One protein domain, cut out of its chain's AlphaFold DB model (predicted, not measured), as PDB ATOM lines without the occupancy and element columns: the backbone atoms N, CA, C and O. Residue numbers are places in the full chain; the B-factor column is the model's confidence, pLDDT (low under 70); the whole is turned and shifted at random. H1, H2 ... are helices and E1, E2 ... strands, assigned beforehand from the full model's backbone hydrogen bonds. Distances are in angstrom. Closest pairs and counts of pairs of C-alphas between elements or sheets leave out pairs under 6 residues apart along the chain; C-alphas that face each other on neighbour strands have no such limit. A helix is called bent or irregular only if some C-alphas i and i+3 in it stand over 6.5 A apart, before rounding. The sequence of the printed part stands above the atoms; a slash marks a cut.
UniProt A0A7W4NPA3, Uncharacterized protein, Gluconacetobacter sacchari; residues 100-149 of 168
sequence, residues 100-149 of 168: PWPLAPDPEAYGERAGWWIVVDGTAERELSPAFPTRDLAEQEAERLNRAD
ATOM      1  N   PRO A 100     184.122 200.510 159.729       95.31
ATOM      2  CA  PRO A 100     184.224 199.109 159.359       95.31
ATOM      3  C   PRO A 100     183.748 198.201 160.488       95.31
ATOM      4  O   PRO A 100     184.197 198.314 161.628       95.31
ATOM      5  N   TRP A 101     182.945 197.205 160.136       95.94
ATOM      6  CA  TRP A 101     182.463 196.189 161.055       95.94
ATOM      7  C   TRP A 101     182.751 194.783 160.523       95.94
ATOM      8  O   TRP A 101     182.392 194.475 159.382       95.94
ATOM      9  N   PRO A 102     183.387 193.899 161.311       96.19
ATOM     10  CA  PRO A 102     183.659 192.539 160.874       96.19
ATOM     11  C   PRO A 102     182.383 191.691 160.927       96.19
ATOM     12  O   PRO A 102     181.714 191.596 161.957       96.19
ATOM     13  N   LEU A 103     182.071 191.010 159.828       94.31
ATOM     14  CA  LEU A 103     181.090 189.931 159.824       94.31
ATOM     15  C   LEU A 103     181.648 188.733 160.590       94.31
ATOM     16  O   LEU A 103     182.841 188.422 160.521       94.31
ATOM     17  N   ALA A 104     180.769 188.021 161.297       93.31
ATOM     18  CA  ALA A 104     181.181 186.810 161.987       93.31
ATOM     19  C   ALA A 104     181.743 185.788 160.978       93.31
ATOM     20  O   ALA A 104     181.266 185.706 159.838       93.31
ATOM     21  N   PRO A 105     182.736 184.972 161.372       91.19
ATOM     22  CA  PRO A 105     183.227 183.864 160.561       91.19
ATOM     23  C   PRO A 105     182.235 182.690 160.620       91.19
ATOM     24  O   PRO A 105     182.589 181.584 161.014       91.19
ATOM     25  N   ASP A 106     180.980 182.958 160.266       93.62
ATOM     26  CA  ASP A 106     179.874 182.010 160.257       93.62
ATOM     27  C   ASP A 106     179.400 181.792 158.810       93.62
ATOM     28  O   ASP A 106     178.646 182.608 158.266       93.62
ATOM     29  N   PRO A 107     179.858 180.711 158.153       91.94
ATOM     30  CA  PRO A 107     179.452 180.382 156.793       91.94
ATOM     31  C   PRO A 107     177.969 180.021 156.657       91.94
ATOM     32  O   PRO A 107     177.436 180.147 155.557       91.94
ATOM     33  N   GLU A 108     177.293 179.584 157.725       94.06
ATOM     34  CA  GLU A 108     175.856 179.285 157.671       94.06
ATOM     35  C   GLU A 108     175.041 180.577 157.579       94.06
ATOM     36  O   GLU A 108     174.085 180.654 156.805       94.06
ATOM     37  N   ALA A 109     175.459 181.614 158.311       90.44
ATOM     38  CA  ALA A 109     174.823 182.926 158.275       90.44
ATOM     39  C   ALA A 109     175.230 183.764 157.047       90.44
ATOM     40  O   ALA A 109     174.380 184.404 156.425       90.44
ATOM     41  N   TYR A 110     176.520 183.770 156.685       87.88
ATOM     42  CA  TYR A 110     177.086 184.741 155.733       87.88
ATOM     43  C   TYR A 110     177.651 184.129 154.440       87.88
ATOM     44  O   TYR A 110     178.042 184.868 153.527       87.88
ATOM     45  N   GLY A 111     177.676 182.800 154.311       92.94
ATOM     46  CA  GLY A 111     178.203 182.110 153.131       92.94
ATOM     47  C   GLY A 111     179.668 182.459 152.853       92.94
ATOM     48  O   GLY A 111     180.496 182.509 153.759       92.94
ATOM     49  N   GLU A 112     179.991 182.750 151.591       93.00
ATOM     50  CA  GLU A 112     181.349 183.121 151.148       93.00
ATOM     51  C   GLU A 112     181.874 184.429 151.768       93.00
ATOM     52  O   GLU A 112     183.073 184.697 151.718       93.00
ATOM     53  N   ARG A 113     180.983 185.233 152.361       92.88
ATOM     54  CA  ARG A 113     181.307 186.511 153.009       92.88
ATOM     55  C   ARG A 113     181.569 186.367 154.511       92.88
ATOM     56  O   ARG A 113     181.768 187.366 155.195       92.88
ATOM     57  N   ALA A 114     181.563 185.150 155.050       92.62
ATOM     58  CA  ALA A 114     181.943 184.914 156.437       92.62
ATOM     59  C   ALA A 114     183.364 185.447 156.708       92.62
ATOM     60  O   ALA A 114     184.303 185.144 155.971       92.62
ATOM     61  N   GLY A 115     183.520 186.257 157.758       92.06
ATOM     62  CA  GLY A 115     184.793 186.905 158.099       92.06
ATOM     63  C   GLY A 115     185.187 188.098 157.215       92.06
ATOM     64  O   GLY A 115     186.301 188.603 157.353       92.06
ATOM     65  N   TRP A 116     184.310 188.547 156.313       97.56
ATOM     66  CA  TRP A 116     184.483 189.799 155.568       97.56
ATOM     67  C   TRP A 116     184.102 191.003 156.438       97.56
ATOM     68  O   TRP A 116     183.694 190.858 157.586       97.56
ATOM     69  N   TRP A 117     184.229 192.204 155.891       97.62
ATOM     70  CA  TRP A 117     183.936 193.471 156.551       97.62
ATOM     71  C   TRP A 117     182.772 194.167 155.862       97.62
ATOM     72  O   TRP A 117     182.667 194.117 154.648       97.62
ATOM     73  N   ILE A 118     181.910 194.840 156.602       96.38
ATOM     74  CA  ILE A 118     180.918 195.780 156.065       96.38
ATOM     75  C   ILE A 118     181.215 197.168 156.625       96.38
ATOM     76  O   ILE A 118     182.075 197.313 157.490       96.38
ATOM     77  N   VAL A 119     180.504 198.182 156.155       95.69
ATOM     78  CA  VAL A 119     180.459 199.494 156.795       95.69
ATOM     79  C   VAL A 119     179.099 199.654 157.453       95.69
ATOM     80  O   VAL A 119     178.070 199.409 156.819       95.69
ATOM     81  N   VAL A 120     179.097 200.071 158.712       93.44
ATOM     82  CA  VAL A 120     177.893 200.409 159.480       93.44
ATOM     83  C   VAL A 120     177.922 201.883 159.863       93.44
ATOM     84  O   VAL A 120     178.970 202.515 159.761       93.44
ATOM     85  N   ASP A 121     176.784 202.449 160.258       89.75
ATOM     86  CA  ASP A 121     176.762 203.775 160.885       89.75
ATOM     87  C   ASP A 121     177.296 203.732 162.327       89.75
ATOM     88  O   ASP A 121     177.479 202.660 162.900       89.75
ATOM     89  N   GLY A 122     177.509 204.893 162.950       82.88
ATOM     90  CA  GLY A 122     178.056 204.978 164.312       82.88
ATOM     91  C   GLY A 122     177.160 204.410 165.419       82.88
ATOM     92  O   GLY A 122     177.536 204.467 166.589       82.88
ATOM     93  N   THR A 123     175.970 203.897 165.085       86.50
ATOM     94  CA  THR A 123     175.124 203.135 166.017       86.50
ATOM     95  C   THR A 123     175.321 201.626 165.884       86.50
ATOM     96  O   THR A 123     174.867 200.876 166.744       86.50
ATOM     97  N   ALA A 124     175.989 201.182 164.816       86.50
ATOM     98  CA  ALA A 124     176.098 199.798 164.375       86.50
ATOM     99  C   ALA A 124     174.746 199.109 164.086       86.50
ATOM    100  O   ALA A 124     174.703 197.895 163.885       86.50
ATOM    101  N   GLU A 125     173.634 199.853 164.034       87.56
ATOM    102  CA  GLU A 125     172.300 199.300 163.761       87.56
ATOM    103  C   GLU A 125     171.981 199.252 162.262       87.56
ATOM    104  O   GLU A 125     171.107 198.492 161.833       87.56
ATOM    105  N   ARG A 126     172.681 200.055 161.453       88.44
ATOM    106  CA  ARG A 126     172.432 200.165 160.018       88.44
ATOM    107  C   ARG A 126     173.677 199.839 159.206       88.44
ATOM    108  O   ARG A 126     174.683 200.535 159.289       88.44
ATOM    109  N   GLU A 127     173.550 198.849 158.328       92.44
ATOM    110  CA  GLU A 127     174.529 198.576 157.275       92.44
ATOM    111  C   GLU A 127     174.444 199.650 156.175       92.44
ATOM    112  O   GLU A 127     173.359 200.017 155.711       92.44
ATOM    113  N   LEU A 128     175.599 200.163 155.756       90.69
ATOM    114  CA  LEU A 128     175.730 201.257 154.790       90.69
ATOM    115  C   LEU A 128     176.376 200.827 153.469       90.69
ATOM    116  O   LEU A 128     176.326 201.578 152.495       90.69
ATOM    117  N   SER A 129     176.973 199.636 153.420       91.94
ATOM    118  CA  SER A 129     177.737 199.150 152.270       91.94
ATOM    119  C   SER A 129     177.525 197.651 152.024       91.94
ATOM    120  O   SER A 129     177.078 196.926 152.913       91.94
ATOM    121  N   PRO A 130     177.910 197.135 150.842       93.31
ATOM    122  CA  PRO A 130     178.169 195.707 150.671       93.31
ATOM    123  C   PRO A 130     179.368 195.241 151.520       93.31
ATOM    124  O   PRO A 130     180.066 196.044 152.139       93.31
ATOM    125  N   ALA A 131     179.619 193.928 151.517       95.56
ATOM    126  CA  ALA A 131     180.768 193.337 152.196       95.56
ATOM    127  C   ALA A 131     182.061 193.442 151.367       95.56
ATOM    128  O   ALA A 131     182.049 193.271 150.147       95.56
ATOM    129  N   PHE A 132     183.178 193.616 152.061       96.81
ATOM    130  CA  PHE A 132     184.536 193.754 151.566       96.81
ATOM    131  C   PHE A 132     185.434 192.658 152.148       96.81
ATOM    132  O   PHE A 132     185.358 192.366 153.340       96.81
ATOM    133  N   PRO A 133     186.337 192.067 151.355       96.00
ATOM    134  CA  PRO A 133     187.185 190.970 151.822       96.00
ATOM    135  C   PRO A 133     188.241 191.406 152.848       96.00
ATOM    136  O   PRO A 133     188.811 190.560 153.533       96.00
ATOM    137  N   THR A 134     188.529 192.705 152.960       95.62
ATOM    138  CA  THR A 134     189.547 193.249 153.866       95.62
ATOM    139  C   THR A 134     189.025 194.469 154.616       95.62
ATOM    140  O   THR A 134     188.149 195.186 154.129       95.62
ATOM    141  N   ARG A 135     189.612 194.716 155.792       95.19
ATOM    142  CA  ARG A 135     189.325 195.896 156.611       95.19
ATOM    143  C   ARG A 135     189.649 197.190 155.866       95.19
ATOM    144  O   ARG A 135     188.804 198.068 155.832       95.19
ATOM    145  N   ASP A 136     190.807 197.266 155.214       93.75
ATOM    146  CA  ASP A 136     191.271 198.475 154.517       93.75
ATOM    147  C   ASP A 136     190.288 198.955 153.433       93.75
ATOM    148  O   ASP A 136     190.094 200.151 153.245       93.75
ATOM    149  N   LEU A 137     189.637 198.027 152.718       93.69
ATOM    150  CA  LEU A 137     188.623 198.380 151.719       93.69
ATOM    151  C   LEU A 137     187.340 198.909 152.371       93.69
ATOM    152  O   LEU A 137     186.737 199.850 151.861       93.69
ATOM    153  N   ALA A 138     186.940 198.324 153.503       93.75
ATOM    154  CA  ALA A 138     185.822 198.835 154.286       93.75
ATOM    155  C   ALA A 138     186.150 200.199 154.924       93.75
ATOM    156  O   ALA A 138     185.275 201.055 154.972       93.75
ATOM    157  N   GLU A 139     187.397 200.444 155.345       90.06
ATOM    158  CA  GLU A 139     187.861 201.754 155.836       90.06
ATOM    159  C   GLU A 139     187.770 202.821 154.745       90.06
ATOM    160  O   GLU A 139     187.142 203.855 154.961       90.06
ATOM    161  N   GLN A 140     188.280 202.539 153.543       87.50
ATOM    162  CA  GLN A 140     188.170 203.462 152.407       87.50
ATOM    163  C   GLN A 140     186.712 203.791 152.064       87.50
ATOM    164  O   GLN A 140     186.382 204.940 151.755       87.50
ATOM    165  N   GLU A 141     185.823 202.796 152.121       91.19
ATOM    166  CA  GLU A 141     184.398 203.022 151.885       91.19
ATOM    167  C   GLU A 141     183.745 203.817 153.021       91.19
ATOM    168  O   GLU A 141     182.954 204.715 152.746       91.19
ATOM    169  N   ALA A 142     184.090 203.547 154.280       87.31
ATOM    170  CA  ALA A 142     183.602 204.298 155.432       87.31
ATOM    171  C   ALA A 142     184.027 205.772 155.364       87.31
ATOM    172  O   ALA A 142     183.197 206.667 155.526       87.31
ATOM    173  N   GLU A 143     185.287 206.044 155.028       82.88
ATOM    174  CA  GLU A 143     185.801 207.392 154.770       82.88
ATOM    175  C   GLU A 143     185.074 208.063 153.603       82.88
ATOM    176  O   GLU A 143     184.737 209.247 153.668       82.88
ATOM    177  N   ARG A 144     184.811 207.330 152.514       83.81
ATOM    178  CA  ARG A 144     184.049 207.851 151.372       83.81
ATOM    179  C   ARG A 144     182.610 208.177 151.770       83.81
ATOM    180  O   ARG A 144     182.127 209.243 151.406       83.81
ATOM    181  N   LEU A 145     181.931 207.286 152.491       82.81
ATOM    182  CA  LEU A 145     180.543 207.441 152.936       82.81
ATOM    183  C   LEU A 145     180.389 208.584 153.925       82.81
ATOM    184  O   LEU A 145     179.462 209.375 153.771       82.81
ATOM    185  N   ASN A 146     181.317 208.692 154.879       77.81
ATOM    186  CA  ASN A 146     181.425 209.867 155.719       77.81
ATOM    187  C   ASN A 146     181.552 211.085 154.795       77.81
ATOM    188  O   ASN A 146     180.600 211.839 154.674       77.81
ATOM    189  N   ARG A 147     182.613 211.234 154.001       70.38
ATOM    190  CA  ARG A 147     182.795 212.433 153.154       70.38
ATOM    191  C   ARG A 147     181.626 212.768 152.209       70.38
ATOM    192  O   ARG A 147     181.448 213.940 151.871       70.38
ATOM    193  N   ALA A 148     180.866 211.768 151.756       66.00
ATOM    194  CA  ALA A 148     179.884 211.899 150.687       66.00
ATOM    195  C   ALA A 148     178.439 212.184 151.124       66.00
ATOM    196  O   ALA A 148     177.661 212.508 150.230       66.00
ATOM    197  N   ASP A 149     178.039 212.062 152.400       58.19
ATOM    198  CA  ASP A 149     176.621 212.229 152.772       58.19
ATOM    199  C   ASP A 149     176.161 213.700 152.619       58.19
ATOM    200  O   ASP A 149     176.492 214.553 153.450       58.19
TER     201      ASP A 149
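This is residues 100 to 149 of the 168 residues of an uncharacterized protein of Gluconacetobacter sacchari (UniProt A0A7W4NPA3). A short ribbon of two antiparallel strands, E1 and E2, forms the middle of a drawn-out domain, with the longer helix H2 packed on it through residues 135 to 145. The small irregular helix H1, which interrupts the chain between the two strands, lies toward the opposite end from the last residues of H2, and residues 121 to 134 make a long loop from E2 to H2. The printed part has 50 residues, with two named helices and two named strands in the order E1, H1, E2, H2; its class is mixed, helices and strands. It is compact, with a radius of gyration of the C-alphas of 10.8 A, and spans 34 by 21 by 11 A, only just flat.

E1 is residues 100 to 102, beginning at C-alpha 100 at (184.224, 199.109, 159.359). E2 is residues 117 to 120, 9.7 A from first to last C-alpha. H2 is residues 135 to 148, 19.5 A long, and ends at C-alpha 148 at (179.884, 211.899, 150.687). H1 is residues 107 to 113, 7.4 A long, and is irregular: C-alphas 109 and 112 are 9.7 A apart.

E1 and E2 are antiparallel neighbours at 129 degrees, with N 101 and O 118 within hydrogen-bond range at 2.8 A. The closest C-alphas of E2 and H2, those of Val 119 and Ala 142, are 5.9 A apart. Those of E1 and H2, Pro 100 and Ala 138, are 5.3 A apart. H1 and H2 are apart. In H2 every O i to N i+4 pair is within hydrogen-bond range; in H1 1 of 3 is, beside 1 of 4 O i to N i+3 pairs.

The two C-alphas farthest apart, those of Glu 108 and Arg 147, are 34.2 A apart. The printed part has no cut. The link from E2 to H2 is long, with 14 residues; those from E1 to H1 and from H1 to E2 are tight. The mean pLDDT of the printed part is 89.9, and residues 148 to 149 are under 70.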